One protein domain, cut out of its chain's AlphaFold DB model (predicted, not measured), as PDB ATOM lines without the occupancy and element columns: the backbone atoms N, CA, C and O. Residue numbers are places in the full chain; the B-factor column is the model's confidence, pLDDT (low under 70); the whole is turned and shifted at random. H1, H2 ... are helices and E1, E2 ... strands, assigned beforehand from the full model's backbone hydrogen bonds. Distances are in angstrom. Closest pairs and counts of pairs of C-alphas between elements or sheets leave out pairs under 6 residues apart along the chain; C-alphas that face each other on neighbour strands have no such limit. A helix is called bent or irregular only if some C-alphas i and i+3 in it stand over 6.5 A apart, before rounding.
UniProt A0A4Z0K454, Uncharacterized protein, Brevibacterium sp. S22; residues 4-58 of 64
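Overview. This is residues 4 to 58 of the 64 residues of an uncharacterized protein of Brevibacterium sp. S22 (UniProt A0A4Z0K454). This is a small, strongly twisted sheet of four antiparallel strands, in which the long strand E2 bends sharply at residue 27 and pairs with E1 over its residues 23 to 25 and with E3 over its residues 26 to 31. The tail after E4 folds back to the opposite edge of the sheet, where its residues 56 to 57 pair with E1, while the short helix H1 only grazes the sheet. The printed part has 55 residues, with four named strands and one named helix in the chain order E1, H1, E2, E3, E4; the sheet's order is E1, E2, E3, E4, and the class is mixed, helices and strands. The whole is compact, with a radius of gyration of the C-alphas of 10.2 A, and rounded, spanning 28 by 23 by 18 A.

Along the chain. Start at C-alpha 9, at (-11.657, -43.475, 152.811), where E1 begins; it covers residues 9 to 11. Next comes H1, residues 16 to 22, which is irregular: its C-alphas 17 and 20 are 9.2 A apart. From C-alpha 23 at (-6.385, -41.367, 156.913), E2 runs through residues 23 to 31, 19.3 A from first to last C-alpha. E3, residues 37 to 42, spans 15.6 A, and E4, residues 45 to 50, spans 16.4 A and ends at C-alpha 50, at (-13.947, -31.163, 167.337).

Arrangement. Look first at His 27, where E2 bends by 77 degrees. Its residues 23 to 25 pair with E1, an edge strand, and there N 10 and O 24 are 2.8 A apart, within hydrogen-bond range. Its residues 26 to 31 pair with E3 in a hairpin, with directions 142 degrees apart; look at N 30 and O 39, 2.8 A apart. E3 and E4 form another hairpin, with directions 150 degrees apart and N 38 and O 49 at 2.7 A. E2, E3 and E4 make a meander, each strand the antiparallel neighbour of the one before. E1 and E3 are only just apart, with their closest C-alphas 8.1 A from each other. H1 is on the sheet but only grazes it, with its residues 18 to 22; its closest C-alphas to E4 are those of Cys 21 and His 45, 7.5 A apart. In H1, 0 of 3 O i to N i+4 pairs are within hydrogen-bond range, against 3 of 4 O i to N i+3 pairs.

Size, cuts and confidence. The two C-alphas farthest apart are those of Ala 34 and Thr 58, at 29.4 A. The printed part has no cut, and the four links between the named elements are tight. The mean pLDDT of the printed part is 82.7; look for values under 70 at residues 16 to 20, which belong to H1.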
ATOM      1  N   GLU A   4     -22.847 -39.315 155.302       81.88
ATOM      2  CA  GLU A   4     -22.572 -39.734 153.917       81.88
ATOM      3  C   GLU A   4     -21.105 -40.143 153.658       81.88
ATOM      4  O   GLU A   4     -20.771 -40.659 152.587       81.88
ATOM      5  N   TYR A   5     -20.210 -39.877 154.614       83.19
ATOM      6  CA  TYR A   5     -18.797 -40.249 154.544       83.19
ATOM      7  C   TYR A   5     -18.523 -41.643 155.123       83.19
ATOM      8  O   TYR A   5     -17.426 -42.167 154.930       83.19
ATOM      9  N   ILE A   6     -19.495 -42.257 155.808       84.50
ATOM     10  CA  ILE A   6     -19.361 -43.619 156.334       84.50
ATOM     11  C   ILE A   6     -19.147 -44.604 155.173       84.50
ATOM     12  O   ILE A   6     -19.825 -44.549 154.150       84.50
ATOM     13  N   GLY A   7     -18.175 -45.498 155.335       85.06
ATOM     14  CA  GLY A   7     -17.727 -46.470 154.340       85.06
ATOM     15  C   GLY A   7     -16.689 -45.933 153.352       85.06
ATOM     16  O   GLY A   7     -16.125 -46.718 152.596       85.06
ATOM     17  N   LYS A   8     -16.395 -44.627 153.355       86.81
ATOM     18  CA  LYS A   8     -15.402 -44.025 152.455       86.81
ATOM     19  C   LYS A   8     -14.047 -43.887 153.137       86.81
ATOM     20  O   LYS A   8     -13.964 -43.721 154.355       86.81
ATOM     21  N   THR A   9     -12.980 -43.895 152.342       88.88
ATOM     22  CA  THR A   9     -11.657 -43.475 152.811       88.88
ATOM     23  C   THR A   9     -11.672 -41.968 153.041       88.88
ATOM     24  O   THR A   9     -12.011 -41.191 152.147       88.88
ATOM     25  N   VAL A  10     -11.333 -41.541 154.253       86.69
ATOM     26  CA  VAL A  10     -11.301 -40.132 154.650       86.69
ATOM     27  C   VAL A  10      -9.910 -39.726 155.108       86.69
ATOM     28  O   VAL A  10      -9.102 -40.567 155.493       86.69
ATOM     29  N   THR A  11      -9.644 -38.424 155.093       86.69
ATOM     30  CA  THR A  11      -8.456 -37.807 155.682       86.69
ATOM     31  C   THR A  11      -8.876 -36.686 156.633       86.69
ATOM     32  O   THR A  11      -9.755 -35.883 156.312       86.69
ATOM     33  N   LEU A  12      -8.223 -36.628 157.796       82.19
ATOM     34  CA  LEU A  12      -8.413 -35.638 158.859       82.19
ATOM     35  C   LEU A  12      -7.205 -34.680 158.936       82.19
ATOM     36  O   LEU A  12      -6.322 -34.865 159.776       82.19
ATOM     37  N   PRO A  13      -7.099 -33.661 158.065       73.19
ATOM     38  CA  PRO A  13      -5.929 -32.781 158.029       73.19
ATOM     39  C   PRO A  13      -5.880 -31.787 159.188       73.19
ATOM     40  O   PRO A  13      -4.795 -31.337 159.547       73.19
ATOM     41  N   THR A  14      -7.019 -31.482 159.815       71.19
ATOM     42  CA  THR A  14      -7.072 -30.654 161.029       71.19
ATOM     43  C   THR A  14      -6.436 -31.345 162.237       71.19
ATOM     44  O   THR A  14      -6.208 -30.711 163.262       71.19
ATOM     45  N   LEU A  15      -6.100 -32.637 162.124       71.19
ATOM     46  CA  LEU A  15      -5.583 -33.468 163.208       71.19
ATOM     47  C   LEU A  15      -4.216 -34.047 162.850       71.19
ATOM     48  O   LEU A  15      -3.985 -35.257 162.879       71.19
ATOM     49  N   ALA A  16      -3.279 -33.150 162.536       66.00
ATOM     50  CA  ALA A  16      -1.903 -33.490 162.174       66.00
ATOM     51  C   ALA A  16      -1.192 -34.381 163.217       66.00
ATOM     52  O   ALA A  16      -0.341 -35.190 162.852       66.00
ATOM     53  N   ALA A  17      -1.583 -34.288 164.494       66.25
ATOM     54  CA  ALA A  17      -1.048 -35.106 165.585       66.25
ATOM     55  C   ALA A  17      -1.386 -36.609 165.479       66.25
ATOM     56  O   ALA A  17      -0.728 -37.423 166.119       66.25
ATOM     57  N   LEU A  18      -2.369 -37.007 164.660       66.75
ATOM     58  CA  LEU A  18      -2.777 -38.412 164.509       66.75
ATOM     59  C   LEU A  18      -1.809 -39.256 163.663       66.75
ATOM     60  O   LEU A  18      -1.966 -40.478 163.570       66.75
ATOM     61  N   GLY A  19      -0.805 -38.635 163.036       69.31
ATOM     62  CA  GLY A  19       0.225 -39.345 162.278       69.31
ATOM     63  C   GLY A  19      -0.366 -40.266 161.206       69.31
ATOM     64  O   GLY A  19      -1.155 -39.834 160.366       69.31
ATOM     65  N   ARG A  20       0.005 -41.554 161.222       65.56
ATOM     66  CA  ARG A  20      -0.451 -42.551 160.229       65.56
ATOM     67  C   ARG A  20      -1.956 -42.850 160.298       65.56
ATOM     68  O   ARG A  20      -2.498 -43.309 159.303       65.56
ATOM     69  N   CYS A  21      -2.626 -42.546 161.411       71.19
ATOM     70  CA  CYS A  21      -4.073 -42.742 161.575       71.19
ATOM     71  C   CYS A  21      -4.904 -41.559 161.057       71.19
ATOM     72  O   CYS A  21      -6.125 -41.566 161.158       71.19
ATOM     73  N   ARG A  22      -4.260 -40.536 160.475       75.19
ATOM     74  CA  ARG A  22      -4.957 -39.379 159.892       75.19
ATOM     75  C   ARG A  22      -5.821 -39.727 158.678       75.19
ATOM     76  O   ARG A  22      -6.563 -38.865 158.222       75.19
ATOM     77  N   SER A  23      -5.660 -40.919 158.099       83.50
ATOM     78  CA  SER A  23      -6.385 -41.367 156.913       83.50
ATOM     79  C   SER A  23      -6.757 -42.844 157.022       83.50
ATOM     80  O   SER A  23      -5.980 -43.639 157.549       83.50
ATOM     81  N   GLY A  24      -7.944 -43.199 156.538       86.62
ATOM     82  CA  GLY A  24      -8.459 -44.567 156.529       86.62
ATOM     83  C   GLY A  24      -9.964 -44.608 156.277       86.62
ATOM     84  O   GLY A  24     -10.602 -43.568 156.105       86.62
ATOM     85  N   THR A  25     -10.547 -45.805 156.255       89.44
ATOM     86  CA  THR A  25     -11.995 -45.973 156.078       89.44
ATOM     87  C   THR A  25     -12.750 -45.485 157.308       89.44
ATOM     88  O   THR A  25     -12.490 -45.934 158.423       89.44
ATOM     89  N   LEU A  26     -13.705 -44.579 157.112       87.94
ATOM     90  CA  LEU A  26     -14.587 -44.115 158.175       87.94
ATOM     91  C   LEU A  26     -15.706 -45.133 158.412       87.94
ATOM     92  O   LEU A  26     -16.546 -45.341 157.544       87.94
ATOM     93  N   HIS A  27     -15.760 -45.741 159.592       89.94
ATOM     94  CA  HIS A  27     -16.780 -46.740 159.931       89.94
ATOM     95  C   HIS A  27     -17.981 -46.154 160.666       89.94
ATOM     96  O   HIS A  27     -19.106 -46.602 160.458       89.94
ATOM     97  N   SER A  28     -17.760 -45.173 161.537       88.88
ATOM     98  CA  SER A  28     -18.839 -44.571 162.317       88.88
ATOM     99  C   SER A  28     -18.500 -43.158 162.759       88.88
ATOM    100  O   SER A  28     -17.337 -42.824 163.001       88.88
ATOM    101  N   ILE A  29     -19.553 -42.357 162.904       87.31
ATOM    102  CA  ILE A  29     -19.528 -41.035 163.520       87.31
ATOM    103  C   ILE A  29     -20.514 -41.072 164.685       87.31
ATOM    104  O   ILE A  29     -21.691 -41.365 164.481       87.31
ATOM    105  N   THR A  30     -20.048 -40.750 165.883       90.12
ATOM    106  CA  THR A  30     -20.899 -40.506 167.047       90.12
ATOM    107  C   THR A  30     -20.777 -39.037 167.403       90.12
ATOM    108  O   THR A  30     -19.740 -38.606 167.908       90.12
ATOM    109  N   LEU A  31     -21.822 -38.272 167.087       86.25
ATOM    110  CA  LEU A  31     -21.917 -36.871 167.479       86.25
ATOM    111  C   LEU A  31     -22.275 -36.808 168.962       86.25
ATOM    112  O   LEU A  31     -23.304 -37.354 169.360       86.25
ATOM    113  N   GLU A  32     -21.448 -36.151 169.766       86.62
ATOM    114  CA  GLU A  32     -21.749 -35.897 171.172       86.62
ATOM    115  C   GLU A  32     -22.180 -34.440 171.303       86.62
ATOM    116  O   GLU A  32     -21.350 -33.545 171.321       86.62
ATOM    117  N   THR A  33     -23.487 -34.175 171.351       78.50
ATOM    118  CA  THR A  33     -24.021 -32.802 171.323       78.50
ATOM    119  C   THR A  33     -23.839 -32.052 172.639       78.50
ATOM    120  O   THR A  33     -23.976 -30.831 172.666       78.50
ATOM    121  N   ALA A  34     -23.570 -32.763 173.739       87.62
ATOM    122  CA  ALA A  34     -23.283 -32.143 175.030       87.62
ATOM    123  C   ALA A  34     -21.852 -31.584 175.108       87.62
ATOM    124  O   ALA A  34     -21.557 -30.772 175.985       87.62
ATOM    125  N   THR A  35     -20.968 -32.008 174.202       83.25
ATOM    126  CA  THR A  35     -19.581 -31.541 174.120       83.25
ATOM    127  C   THR A  35     -19.311 -30.956 172.741       83.25
ATOM    128  O   THR A  35     -19.991 -31.282 171.776       83.25
ATOM    129  N   ASP A  36     -18.286 -30.120 172.595       85.75
ATOM    130  CA  ASP A  36     -17.889 -29.645 171.263       85.75
ATOM    131  C   ASP A  36     -17.012 -30.667 170.509       85.75
ATOM    132  O   ASP A  36     -16.168 -30.322 169.686       85.75
ATOM    133  N   THR A  37     -17.172 -31.955 170.827       86.88
ATOM    134  CA  THR A  37     -16.381 -33.043 170.257       86.88
ATOM    135  C   THR A  37     -17.256 -34.200 169.808       86.88
ATOM    136  O   THR A  37     -18.331 -34.434 170.339       86.88
ATOM    137  N   SER A  38     -16.774 -34.952 168.834       88.81
ATOM    138  CA  SER A  38     -17.405 -36.129 168.258       88.81
ATOM    139  C   SER A  38     -16.407 -37.273 168.211       88.81
ATOM    140  O   SER A  38     -15.199 -37.058 168.106       88.81
ATOM    141  N   THR A  39     -16.904 -38.505 168.241       89.94
ATOM    142  CA  THR A  39     -16.067 -39.698 168.087       89.94
ATOM    143  C   THR A  39     -16.145 -40.220 166.658       89.94
ATOM    144  O   THR A  39     -17.226 -40.479 166.129       89.94
ATOM    145  N   LEU A  40     -14.987 -40.399 166.034       88.25
ATOM    146  CA  LEU A  40     -14.810 -41.007 164.722       88.25
ATOM    147  C   LEU A  40     -14.142 -42.368 164.861       88.25
ATOM    148  O   LEU A  40     -13.124 -42.484 165.542       88.25
ATOM    149  N   ARG A  41     -14.655 -43.377 164.154       89.81
ATOM    150  CA  ARG A  41     -13.948 -44.649 163.974       89.81
ATOM    151  C   ARG A  41     -13.306 -44.704 162.594       89.81
ATOM    152  O   ARG A  41     -14.028 -44.806 161.603       89.81
ATOM    153  N   ILE A  42     -11.978 -44.662 162.534       87.00
ATOM    154  CA  ILE A  42     -11.202 -44.744 161.289       87.00
ATOM    155  C   ILE A  42     -10.371 -46.023 161.316       87.00
ATOM    156  O   ILE A  42      -9.498 -46.191 162.167       87.00
ATOM    157  N   GLY A  43     -10.668 -46.945 160.399       85.12
ATOM    158  CA  GLY A  43     -10.217 -48.331 160.508       85.12
ATOM    159  C   GLY A  43     -10.593 -48.922 161.874       85.12
ATOM    160  O   GLY A  43     -11.752 -48.875 162.296       85.12
ATOM    161  N   ASP A  44      -9.590 -49.412 162.601       86.00
ATOM    162  CA  ASP A  44      -9.755 -49.977 163.948       86.00
ATOM    163  C   ASP A  44      -9.483 -48.983 165.087       86.00
ATOM    164  O   ASP A  44      -9.526 -49.356 166.259       86.00
ATOM    165  N   HIS A  45      -9.242 -47.707 164.773       85.75
ATOM    166  CA  HIS A  45      -8.956 -46.677 165.769       85.75
ATOM    167  C   HIS A  45     -10.154 -45.764 166.026       85.75
ATOM    168  O   HIS A  45     -10.909 -45.413 165.116       85.75
ATOM    169  N   LEU A  46     -10.296 -45.346 167.286       88.38
ATOM    170  CA  LEU A  46     -11.239 -44.317 167.710       88.38
ATOM    171  C   LEU A  46     -10.506 -42.992 167.913       88.38
ATOM    172  O   LEU A  46      -9.439 -42.944 168.527       88.38
ATOM    173  N   HIS A  47     -11.106 -41.914 167.423       85.62
ATOM    174  CA  HIS A  47     -10.579 -40.561 167.517       85.62
ATOM    175  C   HIS A  47     -11.658 -39.614 168.027       85.62
ATOM    176  O   HIS A  47     -12.739 -39.553 167.448       85.62
ATOM    177  N   SER A  48     -11.349 -38.841 169.066       87.19
ATOM    178  CA  SER A  48     -12.156 -37.676 169.436       87.19
ATOM    179  C   SER A  48     -11.690 -36.469 168.639       87.19
ATOM    180  O   SER A  48     -10.498 -36.160 168.604       87.19
ATOM    181  N   VAL A  49     -12.630 -35.802 167.983       84.75
ATOM    182  CA  VAL A  49     -12.377 -34.661 167.104       84.75
ATOM    183  C   VAL A  49     -13.350 -33.535 167.434       84.75
ATOM    184  O   VAL A  49     -14.465 -33.836 167.848       84.75
ATOM    185  N   PRO A  50     -12.987 -32.259 167.250       87.19
ATOM    186  CA  PRO A  50     -13.947 -31.163 167.337       87.19
ATOM    187  C   PRO A  50     -15.129 -31.356 166.377       87.19
ATOM    188  O   PRO A  50     -14.953 -31.898 165.283       87.19
ATOM    189  N   ASN A  51     -16.326 -30.911 166.753       83.81
ATOM    190  CA  ASN A  51     -17.525 -31.056 165.913       83.81
ATOM    191  C   ASN A  51     -17.410 -30.317 164.565       83.81
ATOM    192  O   ASN A  51     -18.003 -30.731 163.562       83.81
ATOM    193  N   ASP A  52     -16.618 -29.245 164.528       84.19
ATOM    194  CA  ASP A  52     -16.304 -28.441 163.346       84.19
ATOM    195  C   ASP A  52     -15.090 -28.965 162.550       84.19
ATOM    196  O   ASP A  52     -14.693 -28.366 161.545       84.19
ATOM    197  N   ALA A  53     -14.518 -30.112 162.939       82.69
ATOM    198  CA  ALA A  53     -13.382 -30.700 162.248       82.69
ATOM    199  C   ALA A  53     -13.697 -30.961 160.767       82.69
ATOM    200  O   ALA A  53     -14.704 -31.576 160.393       82.69
ATOM    201  N   THR A  54     -12.781 -30.522 159.904       83.31
ATOM    202  CA  THR A  54     -12.893 -30.754 158.466       83.31
ATOM    203  C   THR A  54     -12.445 -32.171 158.125       83.31
ATOM    204  O   THR A  54     -11.321 -32.575 158.428       83.31
ATOM    205  N   VAL A  55     -13.325 -32.919 157.459       79.94
ATOM    206  CA  VAL A  55     -13.078 -34.287 156.990       79.94
ATOM    207  C   VAL A  55     -13.130 -34.286 155.469       79.94
ATOM    208  O   VAL A  55     -14.130 -33.865 154.893       79.94
ATOM    209  N   TYR A  56     -12.074 -34.773 154.821       82.75
ATOM    210  CA  TYR A  56     -12.028 -34.886 153.365       82.75
ATOM    211  C   TYR A  56     -12.236 -36.333 152.960       82.75
ATOM    212  O   TYR A  56     -11.463 -37.205 153.354       82.75
ATOM    213  N   VAL A  57     -13.250 -36.593 152.137       80.50
ATOM    214  CA  VAL A  57     -13.369 -37.881 151.454       80.50
ATOM    215  C   VAL A  57     -12.251 -37.957 150.428       80.50
ATOM    216  O   VAL A  57     -12.190 -37.164 149.491       80.50
ATOM    217  N   THR A  58     -11.358 -38.918 150.616       77.75
ATOM    218  CA  THR A  58     -10.368 -39.261 149.604       77.75
ATOM    219  C   THR A  58     -11.080 -40.245 148.694       77.75
ATOM    220  O   THR A  58     -11.213 -41.421 149.023       77.75
TER     221      THR A  58